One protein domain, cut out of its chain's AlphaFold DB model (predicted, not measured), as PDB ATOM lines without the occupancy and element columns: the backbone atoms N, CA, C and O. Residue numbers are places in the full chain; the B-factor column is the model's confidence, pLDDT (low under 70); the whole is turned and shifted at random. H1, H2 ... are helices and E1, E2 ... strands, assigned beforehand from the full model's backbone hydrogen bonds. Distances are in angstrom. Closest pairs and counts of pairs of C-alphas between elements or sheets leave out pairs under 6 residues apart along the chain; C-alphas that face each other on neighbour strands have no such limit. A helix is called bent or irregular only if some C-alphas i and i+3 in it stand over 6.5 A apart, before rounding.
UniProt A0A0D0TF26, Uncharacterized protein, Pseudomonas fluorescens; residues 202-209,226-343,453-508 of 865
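AT A GLANCE: This is residues 202 to 209, 226 to 343 and 453 to 508 of the 865 residues of an uncharacterized protein of Pseudomonas fluorescens (UniProt A0A0D0TF26). A small three-stranded sheet with H1 over one face sits at one end of a long rod, and the helical hairpin H3 and H4 makes the other end. Between them H2b and H5 run side by side, with H6 folded back on H5. The printed part has 182 residues, in the order E1 E2 H1 E3 H2 H3 H4 H5 H6 H7 H8; the antiparallel sheet runs E2, E1, E3. The class is mostly helix, and the whole is only just extended, close to loose, with a radius of gyration of the C-alphas of 24.0 A and spans of 76 by 32 by 27 A.

IN THESE COORDINATES: The strands are E1, residues 204 to 209, from C-alpha 204 at (122.234, 120.894, 149.832), E2, 226 to 231, and E3, 249 to 254. H1 is residues 232 to 242. H2, 263 to 293, is one helix by its hydrogen bonds but bent, with C-alphas 278 and 281 7.4 A apart; its arms are H2a, 263 to 278, 23.6 A, and H2b, 281 to 293, 19.9 A, itself irregular, with C-alphas 285 and 288 7.1 A apart. H3 is 302 to 324, 33.3 A, H4 329 to 336, H5 453 to 476, 34.7 A, H6 483 to 490, H7 494 to 497 and H8 500 to 503, ending at C-alpha 503 at (145.544, 97.279, 122.257).

HOW THE PARTS SIT: N 206 and O 252 of E1 and E3 are 2.8 A apart, and N 228 and O 207 of E2 and E1 2.9 A. E2, H1 and E3 form a split strand-helix-strand unit, two strands running the same way with E1 between them, its crossover right-handed. H1 is on the sheet at a height of 10.8 A. Residues 273 to 278 of H2a touch H1, with C-alphas 277 and 240 closest at 4.8 A. H5, the hub, touches H2b with residues 460 to 471 at a shallow tilt of 31 degrees, opposite ways, C-alphas 464 and 285 being closest at 4.8 A. H5 and H6 form a hairpin, C-alphas 466 and 490 being closest at 5.7 A. H3 and H4 form another at 10 degrees, C-alphas 318 and 332 being closest at 6.2 A. H7 and H8 touch only at the corner, C-alphas 494 and 501 being closest at 5.4 A. Every O i to N i+4 pair is within hydrogen-bond range in H1, H3, H4, H5 and H6, against 11 of 12 in H2a and 6 of 9 in H2b; H7 and H8 are too short for such a pair.

THE WHOLE: The C-alphas of Asp 262 and Gly 325, the two farthest apart, are 77.4 A apart. Residues 210 to 225 and 344 to 452 are not printed, with gaps of 5.2 A and 11.6 A between C-alphas. Of the links printed whole, none is long. Residues 259 to 261 have pLDDT under 70.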
ATOM      1  N   GLN A 202     127.468 122.999 145.600       93.38
ATOM      2  CA  GLN A 202     127.427 123.216 147.047       93.38
ATOM      3  C   GLN A 202     126.000 123.334 147.597       93.38
ATOM      4  O   GLN A 202     125.828 123.499 148.806       93.38
ATOM      5  N   THR A 203     124.977 123.259 146.740       93.25
ATOM      6  CA  THR A 203     123.581 123.302 147.178       93.25
ATOM      7  C   THR A 203     123.188 121.964 147.805       93.25
ATOM      8  O   THR A 203     123.323 120.905 147.191       93.25
ATOM      9  N   GLN A 204     122.678 122.027 149.031       93.94
ATOM     10  CA  GLN A 204     122.234 120.894 149.832       93.94
ATOM     11  C   GLN A 204     120.718 120.928 150.010       93.94
ATOM     12  O   GLN A 204     120.140 121.984 150.272       93.94
ATOM     13  N   VAL A 205     120.084 119.765 149.902       92.75
ATOM     14  CA  VAL A 205     118.641 119.574 150.054       92.75
ATOM     15  C   VAL A 205     118.386 118.738 151.297       92.75
ATOM     16  O   VAL A 205     118.751 117.565 151.368       92.75
ATOM     17  N   GLN A 206     117.757 119.355 152.286       91.94
ATOM     18  CA  GLN A 206     117.316 118.707 153.507       91.94
ATOM     19  C   GLN A 206     115.858 118.265 153.343       91.94
ATOM     20  O   GLN A 206     114.955 119.100 153.323       91.94
ATOM     21  N   SER A 207     115.622 116.958 153.257       88.31
ATOM     22  CA  SER A 207     114.280 116.367 153.306       88.31
ATOM     23  C   SER A 207     113.945 115.955 154.735       88.31
ATOM     24  O   SER A 207     114.716 115.229 155.362       88.31
ATOM     25  N   THR A 208     112.782 116.364 155.240       86.06
ATOM     26  CA  THR A 208     112.246 115.902 156.526       86.06
ATOM     27  C   THR A 208     110.928 115.160 156.332       86.06
ATOM     28  O   THR A 208     110.003 115.662 155.685       86.06
ATOM     29  N   LEU A 209     110.855 113.959 156.905       82.06
ATOM     30  CA  LEU A 209     109.665 113.118 156.958       82.06
ATOM     31  C   LEU A 209     109.184 113.029 158.409       82.06
ATOM     32  O   LEU A 209     109.979 112.783 159.320       82.06
ATOM     33  N   HIS A 226     112.595 111.754 160.496       72.06
ATOM     34  CA  HIS A 226     113.681 111.299 159.643       72.06
ATOM     35  C   HIS A 226     114.129 112.465 158.762       72.06
ATOM     36  O   HIS A 226     113.371 112.962 157.933       72.06
ATOM     37  N   THR A 227     115.356 112.936 158.989       81.50
ATOM     38  CA  THR A 227     115.984 113.995 158.191       81.50
ATOM     39  C   THR A 227     117.060 113.375 157.317       81.50
ATOM     40  O   THR A 227     117.933 112.676 157.824       81.50
ATOM     41  N   THR A 228     117.010 113.643 156.016       86.50
ATOM     42  CA  THR A 228     118.047 113.243 155.058       86.50
ATOM     43  C   THR A 228     118.604 114.481 154.372       86.50
ATOM     44  O   THR A 228     117.863 115.424 154.103       86.50
ATOM     45  N   MET A 229     119.910 114.491 154.128       90.44
ATOM     46  CA  MET A 229     120.605 115.565 153.424       90.44
ATOM     47  C   MET A 229     121.197 114.980 152.150       90.44
ATOM     48  O   MET A 229     121.789 113.902 152.201       90.44
ATOM     49  N   ARG A 230     120.976 115.651 151.021       91.81
ATOM     50  CA  ARG A 230     121.442 115.232 149.696       91.81
ATOM     51  C   ARG A 230     122.013 116.414 148.936       91.81
ATOM     52  O   ARG A 230     121.596 117.552 149.163       91.81
ATOM     53  N   SER A 231     122.901 116.149 147.991       94.06
ATOM     54  CA  SER A 231     123.309 117.169 147.028       94.06
ATOM     55  C   SER A 231     122.149 117.532 146.089       94.06
ATOM     56  O   SER A 231     121.134 116.825 145.976       94.06
ATOM     57  N   LEU A 232     122.300 118.639 145.364       93.69
ATOM     58  CA  LEU A 232     121.310 119.031 144.366       93.69
ATOM     59  C   LEU A 232     121.214 118.019 143.214       93.69
ATOM     60  O   LEU A 232     120.105 117.686 142.804       93.69
ATOM     61  N   HIS A 233     122.337 117.473 142.726       94.25
ATOM     62  CA  HIS A 233     122.300 116.471 141.655       94.25
ATOM     63  C   HIS A 233     121.635 115.160 142.101       94.25
ATOM     64  O   HIS A 233     120.870 114.577 141.336       94.25
ATOM     65  N   GLU A 234     121.839 114.730 143.353       93.00
ATOM     66  CA  GLU A 234     121.226 113.509 143.894       93.00
ATOM     67  C   GLU A 234     119.710 113.686 143.952       93.00
ATOM     68  O   GLU A 234     118.943 112.774 143.648       93.00
ATOM     69  N   THR A 235     119.279 114.902 144.290       93.31
ATOM     70  CA  THR A 235     117.871 115.298 144.329       93.31
ATOM     71  C   THR A 235     117.245 115.300 142.932       93.31
ATOM     72  O   THR A 235     116.150 114.763 142.764       93.31
ATOM     73  N   VAL A 236     117.945 115.826 141.916       95.31
ATOM     74  CA  VAL A 236     117.506 115.754 140.506       95.31
ATOM     75  C   VAL A 236     117.347 114.300 140.061       95.31
ATOM     76  O   VAL A 236     116.325 113.953 139.470       95.31
ATOM     77  N   LEU A 237     118.321 113.434 140.361       95.00
ATOM     78  CA  LEU A 237     118.276 112.018 139.984       95.00
ATOM     79  C   LEU A 237     117.171 111.252 140.709       95.00
ATOM     80  O   LEU A 237     116.480 110.444 140.090       95.00
ATOM     81  N   MET A 238     116.967 111.518 141.998       92.69
ATOM     82  CA  MET A 238     115.872 110.932 142.769       92.69
ATOM     83  C   MET A 238     114.513 111.323 142.176       92.69
ATOM     84  O   MET A 238     113.681 110.447 141.930       92.69
ATOM     85  N   TYR A 239     114.321 112.606 141.844       93.88
ATOM     86  CA  TYR A 239     113.106 113.069 141.171       93.88
ATOM     87  C   TYR A 239     112.947 112.428 139.783       93.88
ATOM     88  O   TYR A 239     111.849 112.012 139.419       93.88
ATOM     89  N   PHE A 240     114.032 112.312 139.011       94.56
ATOM     90  CA  PHE A 240     114.037 111.682 137.687       94.56
ATOM     91  C   PHE A 240     113.596 110.209 137.731       94.56
ATOM     92  O   PHE A 240     112.811 109.772 136.886       94.56
ATOM     93  N   VAL A 241     114.058 109.450 138.730       92.81
ATOM     94  CA  VAL A 241     113.674 108.042 138.924       92.81
ATOM     95  C   VAL A 241     112.211 107.925 139.348       92.81
ATOM     96  O   VAL A 241     111.445 107.209 138.701       92.81
ATOM     97  N   ALA A 242     111.811 108.652 140.396       89.38
ATOM     98  CA  ALA A 242     110.469 108.564 140.972       89.38
ATOM     99  C   ALA A 242     109.387 109.268 140.131       89.38
ATOM    100  O   ALA A 242     108.196 109.033 140.333       89.38
ATOM    101  N   ASN A 243     109.793 110.124 139.186       89.50
ATOM    102  CA  ASN A 243     108.928 111.029 138.429       89.50
ATOM    103  C   ASN A 243     107.999 111.859 139.337       89.50
ATOM    104  O   ASN A 243     106.816 112.057 139.049       89.50
ATOM    105  N   GLY A 244     108.536 112.304 140.470       89.00
ATOM    106  CA  GLY A 244     107.794 113.014 141.500       89.00
ATOM    107  C   GLY A 244     108.501 112.968 142.847       89.00
ATOM    108  O   GLY A 244     109.455 112.219 143.051       89.00
ATOM    109  N   TRP A 245     108.012 113.771 143.785       87.06
ATOM    110  CA  TRP A 245     108.531 113.777 145.146       87.06
ATOM    111  C   TRP A 245     107.992 112.604 145.974       87.06
ATOM    112  O   TRP A 245     106.818 112.241 145.828       87.06
ATOM    113  N   PRO A 246     108.793 112.061 146.907       80.69
ATOM    114  CA  PRO A 246     108.299 111.129 147.909       80.69
ATOM    115  C   PRO A 246     107.131 111.732 148.704       80.69
ATOM    116  O   PRO A 246     107.116 112.920 149.045       80.69
ATOM    117  N   ARG A 247     106.116 110.913 148.994       79.12
ATOM    118  CA  ARG A 247     104.912 111.367 149.707       79.12
ATOM    119  C   ARG A 247     105.244 111.713 151.159       79.12
ATOM    120  O   ARG A 247     105.879 110.926 151.847       79.12
ATOM    121  N   GLY A 248     104.737 112.850 151.639       74.12
ATOM    122  CA  GLY A 248     104.850 113.251 153.048       74.12
ATOM    123  C   GLY A 248     106.183 113.895 153.442       74.12
ATOM    124  O   GLY A 248     106.347 114.257 154.605       74.12
ATOM    125  N   GLU A 249     107.110 114.084 152.500       81.06
ATOM    126  CA  GLU A 249     108.356 114.812 152.745       81.06
ATOM    127  C   GLU A 249     108.177 116.325 152.569       81.06
ATOM    128  O   GLU A 249     107.499 116.794 151.646       81.06
ATOM    129  N   THR A 250     108.841 117.103 153.424       84.69
ATOM    130  CA  THR A 250     109.083 118.538 153.212       84.69
ATOM    131  C   THR A 250     110.562 118.762 152.927       84.69
ATOM    132  O   THR A 250     111.401 118.070 153.501       84.69
ATOM    133  N   ARG A 251     110.890 119.691 152.022       90.56
ATOM    134  CA  ARG A 251     112.266 119.926 151.559       90.56
ATOM    135  C   ARG A 251     112.692 121.356 151.865       90.56
ATOM    136  O   ARG A 251     111.880 122.272 151.747       90.56
ATOM    137  N   HIS A 252     113.954 121.526 152.226       90.50
ATOM    138  CA  HIS A 252     114.594 122.820 152.413       90.50
ATOM    139  C   HIS A 252     115.947 122.834 151.700       90.50
ATOM    140  O   HIS A 252     116.753 121.920 151.871       90.50
ATOM    141  N   TYR A 253     116.187 123.858 150.892       91.50
ATOM    142  CA  TYR A 253     117.392 124.019 150.082       91.50
ATOM    143  C   TYR A 253     118.336 125.004 150.755       91.50
ATOM    144  O   TYR A 253     117.890 126.039 151.237       91.50
ATOM    145  N   SER A 254     119.635 124.724 150.756       91.00
ATOM    146  CA  SER A 254     120.629 125.640 151.309       91.00
ATOM    147  C   SER A 254     121.899 125.674 150.473       91.00
ATOM    148  O   SER A 254     122.331 124.649 149.954       91.00
ATOM    149  N   ASN A 255     122.507 126.852 150.335       91.31
ATOM    150  CA  ASN A 255     123.798 127.017 149.669       91.31
ATOM    151  C   ASN A 255     124.674 128.000 150.469       91.31
ATOM    152  O   ASN A 255     124.192 129.084 150.813       91.31
ATOM    153  N   PRO A 256     125.947 127.672 150.756       90.31
ATOM    154  CA  PRO A 256     126.827 128.518 151.567       90.31
ATOM    155  C   PRO A 256     127.111 129.898 150.948       90.31
ATOM    156  O   PRO A 256     127.400 130.845 151.674       90.31
ATOM    157  N   GLN A 257     126.991 130.047 149.626       87.75
ATOM    158  CA  GLN A 257     127.167 131.321 148.918       87.75
ATOM    159  C   GLN A 257     125.905 132.208 148.961       87.75
ATOM    160  O   GLN A 257     125.934 133.355 148.516       87.75
ATOM    161  N   ARG A 258     124.795 131.708 149.527       81.50
ATOM    162  CA  ARG A 258     123.535 132.436 149.750       81.50
ATOM    163  C   ARG A 258     123.168 132.429 151.234       81.50
ATOM    164  O   ARG A 258     122.412 131.581 151.706       81.50
ATOM    165  N   LEU A 259     123.709 133.415 151.952       69.19
ATOM    166  CA  LEU A 259     123.545 133.584 153.402       69.19
ATOM    167  C   LEU A 259     122.125 134.017 153.815       69.19
ATOM    168  O   LEU A 259     121.668 133.653 154.893       69.19
ATOM    169  N   THR A 260     121.425 134.771 152.965       67.25
ATOM    170  CA  THR A 260     120.009 135.133 153.129       67.25
ATOM    171  C   THR A 260     119.198 134.423 152.054       67.25
ATOM    172  O   THR A 260     119.437 134.653 150.868       67.25
ATOM    173  N   GLN A 261     118.292 133.540 152.470       68.19
ATOM    174  CA  GLN A 261     117.432 132.758 151.582       68.19
ATOM    175  C   GLN A 261     115.988 133.204 151.776       68.19
ATOM    176  O   GLN A 261     115.411 132.992 152.844       68.19
ATOM    177  N   ASP A 262     115.413 133.805 150.741       73.75
ATOM    178  CA  ASP A 262     114.014 134.225 150.762       73.75
ATOM    179  C   ASP A 262     113.098 133.071 150.314       73.75
ATOM    180  O   ASP A 262     113.536 132.120 149.659       73.75
ATOM    181  N   ALA A 263     111.802 133.134 150.644       76.31
ATOM    182  CA  ALA A 263     110.829 132.099 150.263       76.31
ATOM    183  C   ALA A 263     110.783 131.853 148.737       76.31
ATOM    184  O   ALA A 263     110.555 130.727 148.290       76.31
ATOM    185  N   ASP A 264     111.081 132.886 147.947       84.38
ATOM    186  CA  ASP A 264     111.161 132.796 146.493       84.38
ATOM    187  C   ASP A 264     112.349 131.942 146.013       84.38
ATOM    188  O   ASP A 264     112.235 131.271 144.989       84.38
ATOM    189  N   ASP A 265     113.477 131.922 146.737       86.12
ATOM    190  CA  ASP A 265     114.629 131.075 146.392       86.12
ATOM    191  C   ASP A 265     114.288 129.592 146.549       86.12
ATOM    192  O   ASP A 265     114.596 128.786 145.669       86.12
ATOM    193  N   GLN A 266     113.591 129.237 147.633       89.69
ATOM    194  CA  GLN A 266     113.131 127.867 147.877       89.69
ATOM    195  C   GLN A 266     112.205 127.388 146.753       89.69
ATOM    196  O   GLN A 266     112.383 126.290 146.226       89.69
ATOM    197  N   LEU A 267     111.258 128.236 146.333       88.69
ATOM    198  CA  LEU A 267     110.356 127.931 145.223       88.69
ATOM    199  C   LEU A 267     111.105 127.814 143.885       88.69
ATOM    200  O   LEU A 267     110.794 126.934 143.077       88.69
ATOM    201  N   ARG A 268     112.111 128.670 143.646       90.25
ATOM    202  CA  ARG A 268     112.961 128.608 142.447       90.25
ATOM    203  C   ARG A 268     113.747 127.303 142.373       90.25
ATOM    204  O   ARG A 268     113.755 126.688 141.306       90.25
ATOM    205  N   TRP A 269     114.377 126.862 143.466       91.88
ATOM    206  CA  TRP A 269     115.059 125.562 143.511       91.88
ATOM    207  C   TRP A 269     114.082 124.412 143.259       91.88
ATOM    208  O   TRP A 269     114.319 123.612 142.358       91.88
ATOM    209  N   GLU A 270     112.955 124.388 143.970       90.69
ATOM    210  CA  GLU A 270     111.913 123.366 143.818       90.69
ATOM    211  C   GLU A 270     111.426 123.244 142.362       90.69
ATOM    212  O   GLU A 270     111.401 122.150 141.799       90.69
ATOM    213  N   THR A 271     111.098 124.371 141.718       90.06
ATOM    214  CA  THR A 271     110.656 124.398 140.311       90.06
ATOM    215  C   THR A 271     111.773 123.961 139.361       90.06
ATOM    216  O   THR A 271     111.525 123.239 138.392       90.06
ATOM    217  N   SER A 272     113.018 124.359 139.649       93.25
ATOM    218  CA  SER A 272     114.177 124.006 138.823       93.25
ATOM    219  C   SER A 272     114.429 122.500 138.820       93.25
ATOM    220  O   SER A 272     114.692 121.953 137.755       93.25
ATOM    221  N   ILE A 273     114.291 121.808 139.959       93.44
ATOM    222  CA  ILE A 273     114.462 120.345 140.036       93.44
ATOM    223  C   ILE A 273     113.526 119.618 139.067       93.44
ATOM    224  O   ILE A 273     113.963 118.719 138.349       93.44
ATOM    225  N   GLN A 274     112.256 120.025 139.011       91.88
ATOM    226  CA  GLN A 274     111.272 119.396 138.127       91.88
ATOM    227  C   GLN A 274     111.647 119.587 136.654       91.88
ATOM    228  O   GLN A 274     111.638 118.624 135.885       91.88
ATOM    229  N   GLY A 275     112.024 120.814 136.272       93.62
ATOM    230  CA  GLY A 275     112.462 121.127 134.911       93.62
ATOM    231  C   GLY A 275     113.752 120.400 134.520       93.62
ATOM    232  O   GLY A 275     113.833 119.834 133.430       93.62
ATOM    233  N   LEU A 276     114.727 120.345 135.432       95.56
ATOM    234  CA  LEU A 276     115.985 119.617 135.256       95.56
ATOM    235  C   LEU A 276     115.733 118.124 135.036       95.56
ATOM    236  O   LEU A 276     116.227 117.548 134.070       95.56
ATOM    237  N   ALA A 277     114.926 117.489 135.885       95.19
ATOM    238  CA  ALA A 277     114.627 116.069 135.749       95.19
ATOM    239  C   ALA A 277     113.893 115.752 134.433       95.19
ATOM    240  O   ALA A 277     114.212 114.764 133.776       95.19
ATOM    241  N   GLN A 278     112.952 116.601 134.006       93.38
ATOM    242  CA  GLN A 278     112.239 116.428 132.734       93.38
ATOM    243  C   GLN A 278     113.150 116.622 131.510       93.38
ATOM    244  O   GLN A 278     113.008 115.907 130.518       93.38
ATOM    245  N   GLY A 279     114.089 117.571 131.567       94.69
ATOM    246  CA  GLY A 279     115.014 117.874 130.471       94.69
ATOM    247  C   GLY A 279     116.268 116.994 130.417       94.69
ATOM    248  O   GLY A 279     116.958 116.993 129.394       94.69
ATOM    249  N   LEU A 280     116.554 116.226 131.474       94.75
ATOM    250  CA  LEU A 280     117.795 115.465 131.641       94.75
ATOM    251  C   LEU A 280     118.098 114.539 130.456       94.75
ATOM    252  O   LEU A 280     119.185 114.608 129.884       94.75
ATOM    253  N   SER A 281     117.140 113.701 130.047       93.69
ATOM    254  CA  SER A 281     117.361 112.747 128.952       93.69
ATOM    255  C   SER A 281     117.694 113.450 127.637       93.69
ATOM    256  O   SER A 281     118.644 113.067 126.953       93.69
ATOM    257  N   ALA A 282     116.952 114.509 127.301       94.12
ATOM    258  CA  ALA A 282     117.177 115.283 126.083       94.12
ATOM    259  C   ALA A 282     118.553 115.963 126.092       94.12
ATOM    260  O   ALA A 282     119.239 115.962 125.069       94.12
ATOM    261  N   TYR A 283     118.976 116.492 127.243       93.50
ATOM    262  CA  TYR A 283     120.303 117.079 127.406       93.50
ATOM    263  C   TYR A 283     121.414 116.037 127.224       93.50
ATOM    264  O   TYR A 283     122.343 116.271 126.448       93.50
ATOM    265  N   MET A 284     121.301 114.881 127.887       92.94
ATOM    266  CA  MET A 284     122.315 113.820 127.850       92.94
ATOM    267  C   MET A 284     122.505 113.255 126.438       92.94
ATOM    268  O   MET A 284     123.637 113.090 125.991       92.94
ATOM    269  N   LEU A 285     121.419 113.062 125.682       92.00
ATOM    270  CA  LEU A 285     121.461 112.596 124.288       92.00
ATOM    271  C   LEU A 285     122.284 113.503 123.351       92.00
ATOM    272  O   LEU A 285     122.810 113.020 122.348       92.00
ATOM    273  N   GLN A 286     122.412 114.798 123.659       92.38
ATOM    274  CA  GLN A 286     123.172 115.758 122.843       92.38
ATOM    275  C   GLN A 286     124.654 115.861 123.232       92.38
ATOM    276  O   GLN A 286     125.457 116.347 122.432       92.38
ATOM    277  N   GLN A 287     125.041 115.392 124.423       94.00
ATOM    278  CA  GLN A 287     126.403 115.569 124.942       94.00
ATOM    279  C   GLN A 287     127.495 114.939 124.075       94.00
ATOM    280  O   GLN A 287     128.503 115.612 123.843       94.00
ATOM    281  N   PRO A 288     127.321 113.727 123.506       95.38
ATOM    282  CA  PRO A 288     128.328 113.162 122.615       95.38
ATOM    283  C   PRO A 288     128.629 114.102 121.447       95.38
ATOM    284  O   PRO A 288     129.785 114.418 121.186       95.38
ATOM    285  N   LYS A 289     127.597 114.643 120.790       95.44
ATOM    286  CA  LYS A 289     127.774 115.551 119.650       95.44
ATOM    287  C   LYS A 289     128.591 116.792 120.025       95.44
ATOM    288  O   LYS A 289     129.493 117.161 119.277       95.44
ATOM    289  N   LEU A 290     128.314 117.400 121.179       95.56
ATOM    290  CA  LEU A 290     129.072 118.555 121.670       95.56
ATOM    291  C   LEU A 290     130.531 118.193 121.973       95.56
ATOM    292  O   LEU A 290     131.437 118.917 121.562       95.56
ATOM    293  N   PHE A 291     130.775 117.050 122.618       96.62
ATOM    294  CA  PHE A 291     132.124 116.560 122.907       96.62
ATOM    295  C   PHE A 291     132.979 116.409 121.637       96.62
ATOM    296  O   PHE A 291     134.146 116.813 121.621       96.62
ATOM    297  N   TRP A 292     132.397 115.873 120.561       97.81
ATOM    298  CA  TRP A 292     133.087 115.672 119.284       97.81
ATOM    299  C   TRP A 292     133.350 116.974 118.513       97.81
ATOM    300  O   TRP A 292     134.317 117.053 117.752       97.81
ATOM    301  N   GLN A 293     132.527 118.006 118.724       97.19
ATOM    302  CA  GLN A 293     132.681 119.327 118.100       97.19
ATOM    303  C   GLN A 293     133.730 120.209 118.787       97.19
ATOM    304  O   GLN A 293     134.240 121.145 118.173       97.19
ATOM    305  N   GLN A 294     134.071 119.918 120.040       96.75
ATOM    306  CA  GLN A 294     135.114 120.638 120.761       96.75
ATOM    307  C   GLN A 294     136.510 120.428 120.135       96.75
ATOM    308  O   GLN A 294     136.774 119.388 119.515       96.75
ATOM    309  N   PRO A 295     137.426 121.400 120.313       96.81
ATOM    310  CA  PRO A 295     138.789 121.293 119.813       96.81
ATOM    311  C   PRO A 295     139.568 120.170 120.512       96.81
ATOM    312  O   PRO A 295     139.511 120.000 121.732       96.81
ATOM    313  N   ALA A 296     140.323 119.419 119.716       95.00
ATOM    314  CA  ALA A 296     141.350 118.493 120.167       95.00
ATOM    315  C   ALA A 296     142.663 119.236 120.471       95.00
ATOM    316  O   ALA A 296     142.834 120.410 120.137       95.00
ATOM    317  N   SER A 297     143.632 118.526 121.048       89.44
ATOM    318  CA  SER A 297     144.998 119.024 121.290       89.44
ATOM    319  C   SER A 297     145.714 119.549 120.037       89.44
ATOM    320  O   SER A 297     146.588 120.406 120.140       89.44
ATOM    321  N   THR A 298     145.328 119.085 118.848       87.56
ATOM    322  CA  THR A 298     145.886 119.518 117.557       87.56
ATOM    323  C   THR A 298     145.231 120.781 116.983       87.56
ATOM    324  O   THR A 298     145.648 121.250 115.928       87.56
ATOM    325  N   GLY A 299     144.204 121.334 117.638       88.12
ATOM    326  CA  GLY A 299     143.479 122.538 117.208       88.12
ATOM    327  C   GLY A 299     142.297 122.291 116.259       88.12
ATOM    328  O   GLY A 299     141.398 123.126 116.194       88.12
ATOM    329  N   MET A 300     142.244 121.146 115.569       92.50
ATOM    330  CA  MET A 300     141.044 120.696 114.839       92.50
ATOM    331  C   MET A 300     139.975 120.173 115.807       92.50
ATOM    332  O   MET A 300     140.282 119.873 116.962       92.50
ATOM    333  N   THR A 301     138.728 120.017 115.360       97.06
ATOM    334  CA  THR A 301     137.713 119.358 116.202       97.06
ATOM    335  C   THR A 301     138.073 117.887 116.417       97.06
ATOM    336  O   THR A 301     138.705 117.260 115.559       97.06
ATOM    337  N   ARG A 302     137.654 117.290 117.542       97.88
ATOM    338  CA  ARG A 302     137.857 115.844 117.772       97.88
ATOM    339  C   ARG A 302     137.257 115.007 116.647       97.88
ATOM    340  O   ARG A 302     137.867 114.033 116.218       97.88
ATOM    341  N   GLN A 303     136.108 115.429 116.120       97.19
ATOM    342  CA  GLN A 303     135.479 114.794 114.969       97.19
ATOM    343  C   GLN A 303     136.416 114.757 113.749       97.19
ATOM    344  O   GLN A 303     136.610 113.703 113.151       97.19
ATOM    345  N   GLN A 304     137.041 115.884 113.397       95.94
ATOM    346  CA  GLN A 304     137.976 115.962 112.266       95.94
ATOM    347  C   GLN A 304     139.227 115.105 112.484       95.94
ATOM    348  O   GLN A 304     139.675 114.433 111.555       95.94
ATOM    349  N   LEU A 305     139.753 115.082 113.711       97.00
ATOM    350  CA  LEU A 305     140.906 114.256 114.077       97.00
ATOM    351  C   LEU A 305     140.627 112.772 113.831       97.00
ATOM    352  O   LEU A 305     141.435 112.082 113.210       97.00
ATOM    353  N   PHE A 306     139.467 112.293 114.273       97.69
ATOM    354  CA  PHE A 306     139.078 110.893 114.124       97.69
ATOM    355  C   PHE A 306     138.774 110.534 112.668       97.69
ATOM    356  O   PHE A 306     139.212 109.485 112.205       97.69
ATOM    357  N   ILE A 307     138.125 111.426 111.909       97.19
ATOM    358  CA  ILE A 307     137.927 111.252 110.459       97.19
ATOM    359  C   ILE A 307     139.275 111.088 109.744       97.19
ATOM    360  O   ILE A 307     139.435 110.182 108.926       97.19
ATOM    361  N   GLN A 308     140.262 111.930 110.067       95.50
ATOM    362  CA  GLN A 308     141.595 111.851 109.468       95.50
ATOM    363  C   GLN A 308     142.313 110.544 109.846       95.50
ATOM    364  O   GLN A 308     142.963 109.934 108.997       95.50
ATOM    365  N   ALA A 309     142.172 110.076 111.089       96.31
ATOM    366  CA  ALA A 309     142.749 108.806 111.526       96.31
ATOM    367  C   ALA A 309     142.117 107.600 110.809       96.31
ATOM    368  O   ALA A 309     142.847 106.734 110.323       96.31
ATOM    369  N   MET A 310     140.784 107.572 110.674       96.88
ATOM    370  CA  MET A 310     140.066 106.533 109.920       96.88
ATOM    371  C   MET A 310     140.506 106.505 108.450       96.88
ATOM    372  O   MET A 310     140.738 105.431 107.891       96.88
ATOM    373  N   PHE A 311     140.701 107.681 107.848       95.62
ATOM    374  CA  PHE A 311     141.235 107.822 106.495       95.62
ATOM    375  C   PHE A 311     142.654 107.243 106.355       95.62
ATOM    376  O   PHE A 311     142.892 106.436 105.456       95.62
ATOM    377  N   HIS A 312     143.584 107.575 107.256       94.88
ATOM    378  CA  HIS A 312     144.939 106.998 107.241       94.88
ATOM    379  C   HIS A 312     144.931 105.473 107.426       94.88
ATOM    380  O   HIS A 312     145.683 104.755 106.757       94.88
ATOM    381  N   GLY A 313     144.068 104.972 108.318       94.62
ATOM    382  CA  GLY A 313     143.869 103.538 108.527       94.62
ATOM    383  C   GLY A 313     143.448 102.839 107.236       94.62
ATOM    384  O   GLY A 313     144.080 101.864 106.828       94.62
ATOM    385  N   PHE A 314     142.459 103.399 106.536       95.88
ATOM    386  CA  PHE A 314     141.999 102.889 105.246       95.88
ATOM    387  C   PHE A 314     143.102 102.895 104.181       95.88
ATOM    388  O   PHE A 314     143.325 101.877 103.532       95.88
ATOM    389  N   LEU A 315     143.855 103.992 104.032       94.25
ATOM    390  CA  LEU A 315     144.960 104.063 103.066       94.25
ATOM    391  C   LEU A 315     146.038 103.003 103.307       94.25
ATOM    392  O   LEU A 315     146.569 102.435 102.351       94.25
ATOM    393  N   THR A 316     146.345 102.734 104.576       94.06
ATOM    394  CA  THR A 316     147.326 101.715 104.960       94.06
ATOM    395  C   THR A 316     146.829 100.317 104.593       94.06
ATOM    396  O   THR A 316     147.589  99.541 104.019       94.06
ATOM    397  N   VAL A 317     145.544 100.021 104.830       95.38
ATOM    398  CA  VAL A 317     144.911  98.759 104.398       95.38
ATOM    399  C   VAL A 317     144.965  98.611 102.877       95.38
ATOM    400  O   VAL A 317     145.353  97.559 102.377       95.38
ATOM    401  N   LEU A 318     144.641  99.665 102.120       94.81
ATOM    402  CA  LEU A 318     144.708  99.618 100.656       94.81
ATOM    403  C   LEU A 318     146.127  99.364 100.137       94.81
ATOM    404  O   LEU A 318     146.307  98.635  99.161       94.81
ATOM    405  N   LEU A 319     147.134  99.984 100.758       93.31
ATOM    406  CA  LEU A 319     148.533  99.768 100.399       93.31
ATOM    407  C   LEU A 319     148.945  98.315 100.653       93.31
ATOM    408  O   LEU A 319     149.474  97.677  99.743       93.31
ATOM    409  N   ASP A 320     148.668  97.798 101.849       92.31
ATOM    410  CA  ASP A 320     149.008  96.429 102.243       92.31
ATOM    411  C   ASP A 320     148.360  95.397 101.303       92.31
ATOM    412  O   ASP A 320     149.036  94.543 100.727       92.31
ATOM    413  N   GLN A 321     147.070  95.551 101.008       92.50
ATOM    414  CA  GLN A 321     146.366  94.638 100.106       92.50
ATOM    415  C   GLN A 321     146.821  94.715  98.660       92.50
ATOM    416  O   GLN A 321     146.785  93.710  97.950       92.50
ATOM    417  N   GLN A 322     147.260  95.884  98.203       91.56
ATOM    418  CA  GLN A 322     147.871  96.005  96.889       91.56
ATOM    419  C   GLN A 322     149.255  95.341  96.859       91.56
ATOM    420  O   GLN A 322     149.612  94.732  95.848       91.56
ATOM    421  N   GLN A 323     150.038  95.432  97.939       88.00
ATOM    422  CA  GLN A 323     151.352  94.787  98.045       88.00
ATOM    423  C   GLN A 323     151.236  93.254  98.096       88.00
ATOM    424  O   GLN A 323     151.971  92.567  97.390       88.00
ATOM    425  N   GLN A 324     150.258  92.725  98.837       88.88
ATOM    426  CA  GLN A 324     149.868  91.303  98.815       88.88
ATOM    427  C   GLN A 324     149.187  90.917  97.490       88.88
ATOM    428  O   GLN A 324     149.182  89.760  97.066       88.88
ATOM    429  N   GLY A 325     148.644  91.933  96.821       87.19
ATOM    430  CA  GLY A 325     148.000  91.916  95.523       87.19
ATOM    431  C   GLY A 325     146.706  91.113  95.481       87.19
ATOM    432  O   GLY A 325     146.422  90.411  94.506       87.19
ATOM    433  N   ILE A 326     145.948  91.291  96.560       88.75
ATOM    434  CA  ILE A 326     144.514  91.039  96.683       88.75
ATOM    435  C   ILE A 326     143.747  92.033  95.798       88.75
ATOM    436  O   ILE A 326     142.801  91.651  95.117       88.75
ATOM    437  N   ILE A 327     144.200  93.294  95.750       89.25
ATOM    438  CA  ILE A 327     143.659  94.331  94.859       89.25
ATOM    439  C   ILE A 327     144.712  94.824  93.860       89.25
ATOM    440  O   ILE A 327     145.912  94.864  94.139       89.25
ATOM    441  N   SER A 328     144.257  95.232  92.678       87.50
ATOM    442  CA  SER A 328     145.090  95.831  91.631       87.50
ATOM    443  C   SER A 328     145.397  97.315  91.900       87.50
ATOM    444  O   SER A 328     144.631  97.994  92.593       87.50
ATOM    445  N   PRO A 329     146.462  97.881  91.295       86.00
ATOM    446  CA  PRO A 329     146.740  99.319  91.363       86.00
ATOM    447  C   PRO A 329     145.568 100.190  90.882       86.00
ATOM    448  O   PRO A 329     145.291 101.231  91.472       86.00
ATOM    449  N   GLY A 330     144.845  99.747  89.846       85.12
ATOM    450  CA  GLY A 330     143.662 100.445  89.335       85.12
ATOM    451  C   GLY A 330     142.518 100.482  90.351       85.12
ATOM    452  O   GLY A 330     141.974 101.553  90.613       85.12
ATOM    453  N   GLN A 331     142.209  99.343  90.982       87.31
ATOM    454  CA  GLN A 331     141.205  99.268  92.052       87.31
ATOM    455  C   GLN A 331     141.587 100.152  93.244       87.31
ATOM    456  O   GLN A 331     140.747 100.883  93.762       87.31
ATOM    457  N   ARG A 332     142.865 100.157  93.646       89.06
ATOM    458  CA  ARG A 332     143.353 101.033  94.721       89.06
ATOM    459  C   ARG A 332     143.125 102.514  94.408       89.06
ATOM    460  O   ARG A 332     142.640 103.231  95.276       89.06
ATOM    461  N   LEU A 333     143.422 102.968  93.188       86.88
ATOM    462  CA  LEU A 333     143.162 104.358  92.792       86.88
ATOM    463  C   LEU A 333     141.668 104.692  92.771       86.88
ATOM    464  O   LEU A 333     141.288 105.775  93.203       86.88
ATOM    465  N   GLN A 334     140.817 103.773  92.306       87.12
ATOM    466  CA  GLN A 334     139.362 103.966  92.340       87.12
ATOM    467  C   GLN A 334     138.847 104.117  93.776       87.12
ATOM    468  O   GLN A 334     138.035 104.998  94.042       87.12
ATOM    469  N   LEU A 335     139.361 103.308  94.708       91.12
ATOM    470  CA  LEU A 335     139.024 103.393  96.132       91.12
ATOM    471  C   LEU A 335     139.548 104.685  96.779       91.12
ATOM    472  O   LEU A 335     138.873 105.267  97.621       91.12
ATOM    473  N   GLN A 336     140.725 105.165  96.375       88.94
ATOM    474  CA  GLN A 336     141.283 106.440  96.847       88.94
ATOM    475  C   GLN A 336     140.561 107.666  96.269       88.94
ATOM    476  O   GLN A 336     140.577 108.721  96.894       88.94
ATOM    477  N   ALA A 337     139.922 107.531  95.104       86.56
ATOM    478  CA  ALA A 337     139.146 108.592  94.460       86.56
ATOM    479  C   ALA A 337     137.739 108.781  95.059       86.56
ATOM    480  O   ALA A 337     137.029 109.710  94.673       86.56
ATOM    481  N   LEU A 338     137.317 107.907  95.979       89.25
ATOM    482  CA  LEU A 338     136.060 108.052  96.706       89.25
ATOM    483  C   LEU A 338     136.040 109.348  97.545       89.25
ATOM    484  O   LEU A 338     137.096 109.828  97.965       89.25
ATOM    485  N   PRO A 339     134.854 109.903  97.869       89.62
ATOM    486  CA  PRO A 339     134.721 111.058  98.760       89.62
ATOM    487  C   PRO A 339     134.989 110.657 100.223       89.62
ATOM    488  O   PRO A 339     134.090 110.612 101.060       89.62
ATOM    489  N   LEU A 340     136.238 110.313 100.542       90.94
ATOM    490  CA  LEU A 340     136.620 109.736 101.832       90.94
ATOM    491  C   LEU A 340     136.487 110.750 102.982       90.94
ATOM    492  O   LEU A 340     135.974 110.408 104.049       90.94
ATOM    493  N   LYS A 341     136.897 112.003 102.757       86.25
ATOM    494  CA  LYS A 341     136.825 113.113 103.723       86.25
ATOM    495  C   LYS A 341     136.434 114.421 103.029       86.25
ATOM    496  O   LYS A 341     136.550 114.527 101.811       86.25
ATOM    497  N   ALA A 342     136.003 115.412 103.808       80.12
ATOM    498  CA  ALA A 342     135.687 116.738 103.284       80.12
ATOM    499  C   ALA A 342     136.964 117.443 102.798       80.12
ATOM    500  O   ALA A 342     137.909 117.607 103.572       80.12
ATOM    501  N   ASP A 343     136.970 117.876 101.537       71.44
ATOM    502  CA  ASP A 343     138.049 118.661 100.936       71.44
ATOM    503  C   ASP A 343     137.454 119.890 100.215       71.44
ATOM    504  O   ASP A 343     136.716 119.725  99.239       71.44
ATOM    505  N   GLN A 453     133.148 110.831 107.450       95.81
ATOM    506  CA  GLN A 453     132.265 111.696 108.226       95.81
ATOM    507  C   GLN A 453     130.948 110.981 108.558       95.81
ATOM    508  O   GLN A 453     130.551 110.962 109.719       95.81
ATOM    509  N   SER A 454     130.313 110.350 107.565       95.75
ATOM    510  CA  SER A 454     129.060 109.613 107.752       95.75
ATOM    511  C   SER A 454     129.206 108.419 108.705       95.75
ATOM    512  O   SER A 454     128.298 108.150 109.494       95.75
ATOM    513  N   LEU A 455     130.349 107.719 108.663       96.25
ATOM    514  CA  LEU A 455     130.653 106.623 109.593       96.25
ATOM    515  C   LEU A 455     130.829 107.129 111.027       96.25
ATOM    516  O   LEU A 455     130.250 106.567 111.957       96.25
ATOM    517  N   LEU A 456     131.593 108.211 111.214       97.44
ATOM    518  CA  LEU A 456     131.793 108.778 112.544       97.44
ATOM    519  C   LEU A 456     130.484 109.333 113.116       97.44
ATOM    520  O   LEU A 456     130.198 109.115 114.287       97.44
ATOM    521  N   GLU A 457     129.644 109.975 112.306       95.94
ATOM    522  CA  GLU A 457     128.304 110.402 112.729       95.94
ATOM    523  C   GLU A 457     127.447 109.219 113.210       95.94
ATOM    524  O   GLU A 457     126.769 109.343 114.232       95.94
ATOM    525  N   GLY A 458     127.537 108.059 112.550       96.00
ATOM    526  CA  GLY A 458     126.909 106.816 113.010       96.00
ATOM    527  C   GLY A 458     127.407 106.372 114.393       96.00
ATOM    528  O   GLY A 458     126.604 106.040 115.266       96.00
ATOM    529  N   ILE A 459     128.719 106.446 114.647       97.44
ATOM    530  CA  ILE A 459     129.315 106.148 115.965       97.44
ATOM    531  C   ILE A 459     128.810 107.125 117.038       97.44
ATOM    532  O   ILE A 459     128.415 106.705 118.128       97.44
ATOM    533  N   ILE A 460     128.774 108.424 116.733       97.38
ATOM    534  CA  ILE A 460     128.297 109.465 117.657       97.38
ATOM    535  C   ILE A 460     126.825 109.229 118.017       97.38
ATOM    536  O   ILE A 460     126.444 109.327 119.187       97.38
ATOM    537  N   GLN A 461     125.992 108.866 117.037       95.31
ATOM    538  CA  GLN A 461     124.593 108.511 117.281       95.31
ATOM    539  C   GLN A 461     124.467 107.291 118.201       95.31
ATOM    540  O   GLN A 461     123.622 107.288 119.099       95.31
ATOM    541  N   LYS A 462     125.324 106.276 118.032       95.88
ATOM    542  CA  LYS A 462     125.357 105.101 118.917       95.88
ATOM    543  C   LYS A 462     125.774 105.451 120.345       95.88
ATOM    544  O   LYS A 462     125.149 104.941 121.272       95.88
ATOM    545  N   GLN A 463     126.737 106.357 120.548       95.50
ATOM    546  CA  GLN A 463     127.040 106.887 121.890       95.50
ATOM    547  C   GLN A 463     125.835 107.596 122.512       95.50
ATOM    548  O   GLN A 463     125.529 107.365 123.679       95.50
ATOM    549  N   GLY A 464     125.115 108.412 121.736       94.56
ATOM    550  CA  GLY A 464     123.877 109.047 122.199       94.56
ATOM    551  C   GLY A 464     122.833 108.016 122.640       94.56
ATOM    552  O   GLY A 464     122.311 108.096 123.750       94.56
ATOM    553  N   ARG A 465     122.586 106.987 121.817       93.12
ATOM    554  CA  ARG A 465     121.682 105.871 122.161       93.12
ATOM    555  C   ARG A 465     122.121 105.140 123.432       93.12
ATOM    556  O   ARG A 465     121.275 104.790 124.249       93.12
ATOM    557  N   ASN A 466     123.425 104.958 123.630       94.44
ATOM    558  CA  ASN A 466     123.987 104.351 124.836       94.44
ATOM    559  C   ASN A 466     123.749 105.187 126.101       94.44
ATOM    560  O   ASN A 466     123.479 104.615 127.155       94.44
ATOM    561  N   LEU A 467     123.782 106.520 126.010       94.44
ATOM    562  CA  LEU A 467     123.399 107.388 127.130       94.44
ATOM    563  C   LEU A 467     121.907 107.287 127.452       94.44
ATOM    564  O   LEU A 467     121.542 107.194 128.622       94.44
ATOM    565  N   GLY A 468     121.052 107.248 126.425       92.88
ATOM    566  CA  GLY A 468     119.620 106.989 126.607       92.88
ATOM    567  C   GLY A 468     119.378 105.660 127.326       92.88
ATOM    568  O   GLY A 468     118.708 105.623 128.354       92.88
ATOM    569  N   TYR A 469     120.039 104.597 126.860       92.31
ATOM    570  CA  TYR A 469     120.019 103.291 127.515       92.31
ATOM    571  C   TYR A 469     120.451 103.356 128.985       92.31
ATOM    572  O   TYR A 469     119.788 102.766 129.834       92.31
ATOM    573  N   ALA A 470     121.544 104.058 129.304       93.88
ATOM    574  CA  ALA A 470     122.039 104.155 130.675       93.88
ATOM    575  C   ALA A 470     121.002 104.784 131.618       93.88
ATOM    576  O   ALA A 470     120.760 104.266 132.707       93.88
ATOM    577  N   LEU A 471     120.340 105.856 131.172       93.88
ATOM    578  CA  LEU A 471     119.271 106.508 131.927       93.88
ATOM    579  C   LEU A 471     118.047 105.602 132.103       93.88
ATOM    580  O   LEU A 471     117.479 105.545 133.196       93.88
ATOM    581  N   ASP A 472     117.661 104.860 131.064       91.31
ATOM    582  CA  ASP A 472     116.551 103.908 131.142       91.31
ATOM    583  C   ASP A 472     116.859 102.775 132.129       91.31
ATOM    584  O   ASP A 472     116.027 102.450 132.978       91.31
ATOM    585  N   GLN A 473     118.072 102.213 132.086       89.62
ATOM    586  CA  GLN A 473     118.506 101.202 133.054       89.62
ATOM    587  C   GLN A 473     118.532 101.757 134.476       89.62
ATOM    588  O   GLN A 473     118.058 101.095 135.398       89.62
ATOM    589  N   TYR A 474     119.021 102.983 134.667       91.25
ATOM    590  CA  TYR A 474     119.028 103.629 135.975       91.25
ATOM    591  C   TYR A 474     117.615 103.740 136.565       91.25
ATOM    592  O   TYR A 474     117.399 103.353 137.716       91.25
ATOM    593  N   ARG A 475     116.626 104.151 135.759       89.75
ATOM    594  CA  ARG A 475     115.210 104.179 136.169       89.75
ATOM    595  C   ARG A 475     114.661 102.789 136.474       89.75
ATOM    596  O   ARG A 475     114.022 102.613 137.508       89.75
ATOM    597  N   LEU A 476     114.926 101.805 135.612       88.00
ATOM    598  CA  LEU A 476     114.507 100.412 135.831       88.00
ATOM    599  C   LEU A 476     115.078  99.851 137.137       88.00
ATOM    600  O   LEU A 476     114.380  99.144 137.861       88.00
ATOM    601  N   SER A 477     116.308 100.238 137.472       86.69
ATOM    602  CA  SER A 477     116.984  99.848 138.705       86.69
ATOM    603  C   SER A 477     116.535 100.612 139.953       86.69
ATOM    604  O   SER A 477     117.103 100.400 141.023       86.69
ATOM    605  N   GLN A 478     115.558 101.519 139.841       87.12
ATOM    606  CA  GLN A 478     115.125 102.408 140.928       87.12
ATOM    607  C   GLN A 478     116.283 103.219 141.542       87.12
ATOM    608  O   GLN A 478     116.299 103.495 142.738       87.12
ATOM    609  N   GLY A 479     117.267 103.594 140.718       86.81
ATOM    610  CA  GLY A 479     118.429 104.375 141.139       86.81
ATOM    611  C   GLY A 479     119.539 103.590 141.851       86.81
ATOM    612  O   GLY A 479     120.409 104.203 142.458       86.81
ATOM    613  N   THR A 480     119.524 102.253 141.806       84.38
ATOM    614  CA  THR A 480     120.550 101.413 142.464       84.38
ATOM    615  C   THR A 480     121.817 101.215 141.632       84.38
ATOM    616  O   THR A 480     122.865 100.875 142.178       84.38
ATOM    617  N   LEU A 481     121.739 101.419 140.314       88.88
ATOM    618  CA  LEU A 481     122.898 101.357 139.425       88.88
ATOM    619  C   LEU A 481     123.840 102.543 139.636       88.88
ATOM    620  O   LEU A 481     123.404 103.691 139.632       88.88
ATOM    621  N   ASP A 482     125.142 102.268 139.704       92.12
ATOM    622  CA  ASP A 482     126.164 103.312 139.627       92.12
ATOM    623  C   ASP A 482     126.189 103.901 138.209       92.12
ATOM    624  O   ASP A 482     126.595 103.248 137.241       92.12
ATOM    625  N   LEU A 483     125.674 105.125 138.085       92.75
ATOM    626  CA  LEU A 483     125.434 105.753 136.793       92.75
ATOM    627  C   LEU A 483     126.723 106.244 136.131       92.75
ATOM    628  O   LEU A 483     126.828 106.172 134.910       92.75
ATOM    629  N   ASP A 484     127.714 106.679 136.910       94.19
ATOM    630  CA  ASP A 484     129.018 107.067 136.373       94.19
ATOM    631  C   ASP A 484     129.749 105.853 135.784       94.19
ATOM    632  O   ASP A 484     130.206 105.912 134.642       94.19
ATOM    633  N   ALA A 485     129.780 104.724 136.500       94.88
ATOM    634  CA  ALA A 485     130.375 103.485 135.997       94.88
ATOM    635  C   ALA A 485     129.637 102.947 134.760       94.88
ATOM    636  O   ALA A 485     130.260 102.420 133.832       94.88
ATOM    637  N   LEU A 486     128.306 103.078 134.737       94.44
ATOM    638  CA  LEU A 486     127.476 102.653 133.612       94.44
ATOM    639  C   LEU A 486     127.737 103.517 132.380       94.44
ATOM    640  O   LEU A 486     127.961 102.975 131.298       94.44
ATOM    641  N   VAL A 487     127.720 104.839 132.547       95.25
ATOM    642  CA  VAL A 487     127.964 105.804 131.471       95.25
ATOM    643  C   VAL A 487     129.382 105.677 130.939       95.25
ATOM    644  O   VAL A 487     129.541 105.624 129.722       95.25
ATOM    645  N   ASP A 488     130.387 105.544 131.809       95.25
ATOM    646  CA  ASP A 488     131.760 105.288 131.377       95.25
ATOM    647  C   ASP A 488     131.802 104.057 130.468       95.25
ATOM    648  O   ASP A 488     132.167 104.180 129.301       95.25
ATOM    649  N   HIS A 489     131.287 102.914 130.937       94.06
ATOM    650  CA  HIS A 489     131.273 101.663 130.179       94.06
ATOM    651  C   HIS A 489     130.615 101.788 128.798       94.06
ATOM    652  O   HIS A 489     131.151 101.312 127.797       94.06
ATOM    653  N   VAL A 490     129.417 102.378 128.727       93.00
ATOM    654  CA  VAL A 490     128.638 102.403 127.479       93.00
ATOM    655  C   VAL A 490     129.103 103.486 126.505       93.00
ATOM    656  O   VAL A 490     128.725 103.444 125.334       93.00
ATOM    657  N   LEU A 491     129.924 104.438 126.948       94.50
ATOM    658  CA  LEU A 491     130.534 105.434 126.071       94.50
ATOM    659  C   LEU A 491     131.797 104.931 125.354       94.50
ATOM    660  O   LEU A 491     132.302 105.644 124.482       94.50
ATOM    661  N   ASP A 492     132.283 103.720 125.654       94.50
ATOM    662  CA  ASP A 492     133.426 103.141 124.944       94.50
ATOM    663  C   ASP A 492     133.102 102.898 123.461       94.50
ATOM    664  O   ASP A 492     132.274 102.058 123.099       94.50
ATOM    665  N   VAL A 493     133.794 103.635 122.593       95.25
ATOM    666  CA  VAL A 493     133.718 103.516 121.128       95.25
ATOM    667  C   VAL A 493     135.039 103.123 120.497       95.25
ATOM    668  O   VAL A 493     135.148 103.120 119.272       95.25
ATOM    669  N   ARG A 494     136.059 102.781 121.291       95.38
ATOM    670  CA  ARG A 494     137.381 102.414 120.762       95.38
ATOM    671  C   ARG A 494     137.270 101.293 119.739       95.38
ATOM    672  O   ARG A 494     137.801 101.402 118.637       95.38
ATOM    673  N   GLY A 495     136.472 100.281 120.079       92.19
ATOM    674  CA  GLY A 495     136.148  99.173 119.195       92.19
ATOM    675  C   GLY A 495     135.370  99.575 117.943       92.19
ATOM    676  O   GLY A 495     135.443  98.864 116.964       92.19
ATOM    677  N   MET A 496     134.666 100.703 117.888       95.50
ATOM    678  CA  MET A 496     133.973 101.125 116.658       95.50
ATOM    679  C   MET A 496     134.873 101.925 115.707       95.50
ATOM    680  O   MET A 496     134.567 102.038 114.522       95.50
ATOM    681  N   VAL A 497     135.969 102.500 116.212       95.19
ATOM    682  CA  VAL A 497     136.829 103.428 115.462       95.19
ATOM    683  C   VAL A 497     138.036 102.717 114.849       95.19
ATOM    684  O   VAL A 497     138.204 102.729 113.633       95.19
ATOM    685  N   ASP A 498     138.893 102.121 115.683       93.06
ATOM    686  CA  ASP A 498     140.129 101.465 115.242       93.06
ATOM    687  C   ASP A 498     140.520 100.373 116.259       93.06
ATOM    688  O   ASP A 498     140.686 100.694 117.441       93.06
ATOM    689  N   PRO A 499     140.720  99.103 115.848       91.94
ATOM    690  CA  PRO A 499     141.168  98.038 116.752       91.94
ATOM    691  C   PRO A 499     142.469  98.359 117.500       91.94
ATOM    692  O   PRO A 499     142.653  97.886 118.620       91.94
ATOM    693  N   ALA A 500     143.350  99.200 116.946       93.44
ATOM    694  CA  ALA A 500     144.575  99.618 117.626       93.44
ATOM    695  C   ALA A 500     144.288 100.300 118.977       93.44
ATOM    696  O   ALA A 500     145.069 100.147 119.915       93.44
ATOM    697  N   LEU A 501     143.145 100.983 119.132       95.19
ATOM    698  CA  LEU A 501     142.741 101.606 120.398       95.19
ATOM    699  C   LEU A 501     142.462 100.591 121.516       95.19
ATOM    700  O   LEU A 501     142.613 100.932 122.688       95.19
ATOM    701  N   LEU A 502     142.057  99.365 121.169       92.19
ATOM    702  CA  LEU A 502     141.813  98.290 122.135       92.19
ATOM    703  C   LEU A 502     143.115  97.640 122.626       92.19
ATOM    704  O   LEU A 502     143.127  97.052 123.701       92.19
ATOM    705  N   THR A 503     144.208  97.774 121.866       92.62
ATOM    706  CA  THR A 503     145.544  97.279 122.257       92.62
ATOM    707  C   THR A 503     146.267  98.212 123.230       92.62
ATOM    708  O   THR A 503     147.251  97.826 123.856       92.62
ATOM    709  N   LEU A 504     145.798  99.457 123.346       92.88
ATOM    710  CA  LEU A 504     146.373 100.453 124.235       92.88
ATOM    711  C   LEU A 504     145.744 100.356 125.626       92.88
ATOM    712  O   LEU A 504     144.521 100.293 125.758       92.88
ATOM    713  N   GLU A 505     146.583 100.460 126.659       85.00
ATOM    714  CA  GLU A 505     146.142 100.555 128.054       85.00
ATOM    715  C   GLU A 505     145.060 101.635 128.208       85.00
ATOM    716  O   GLU A 505     145.304 102.789 127.827       85.00
ATOM    717  N   PRO A 506     143.884 101.318 128.773       78.69
ATOM    718  CA  PRO A 506     142.785 102.271 128.885       78.69
ATOM    719  C   PRO A 506     142.985 103.311 130.001       78.69
ATOM    720  O   PRO A 506     142.103 104.129 130.242       78.69
ATOM    721  N   MET A 507     144.130 103.281 130.699       84.38
ATOM    722  CA  MET A 507     144.457 104.167 131.827       84.38
ATOM    723  C   MET A 507     143.355 104.197 132.896       84.38
ATOM    724  O   MET A 507     143.023 105.244 133.445       84.38
ATOM    725  N   GLY A 508     142.785 103.023 133.171       78.44
ATOM    726  CA  GLY A 508     141.698 102.835 134.122       78.44
ATOM    727  C   GLY A 508     140.326 102.696 133.470       78.44
ATOM    728  O   GLY A 508     139.589 101.806 133.866       78.44
TER     729      GLY A 508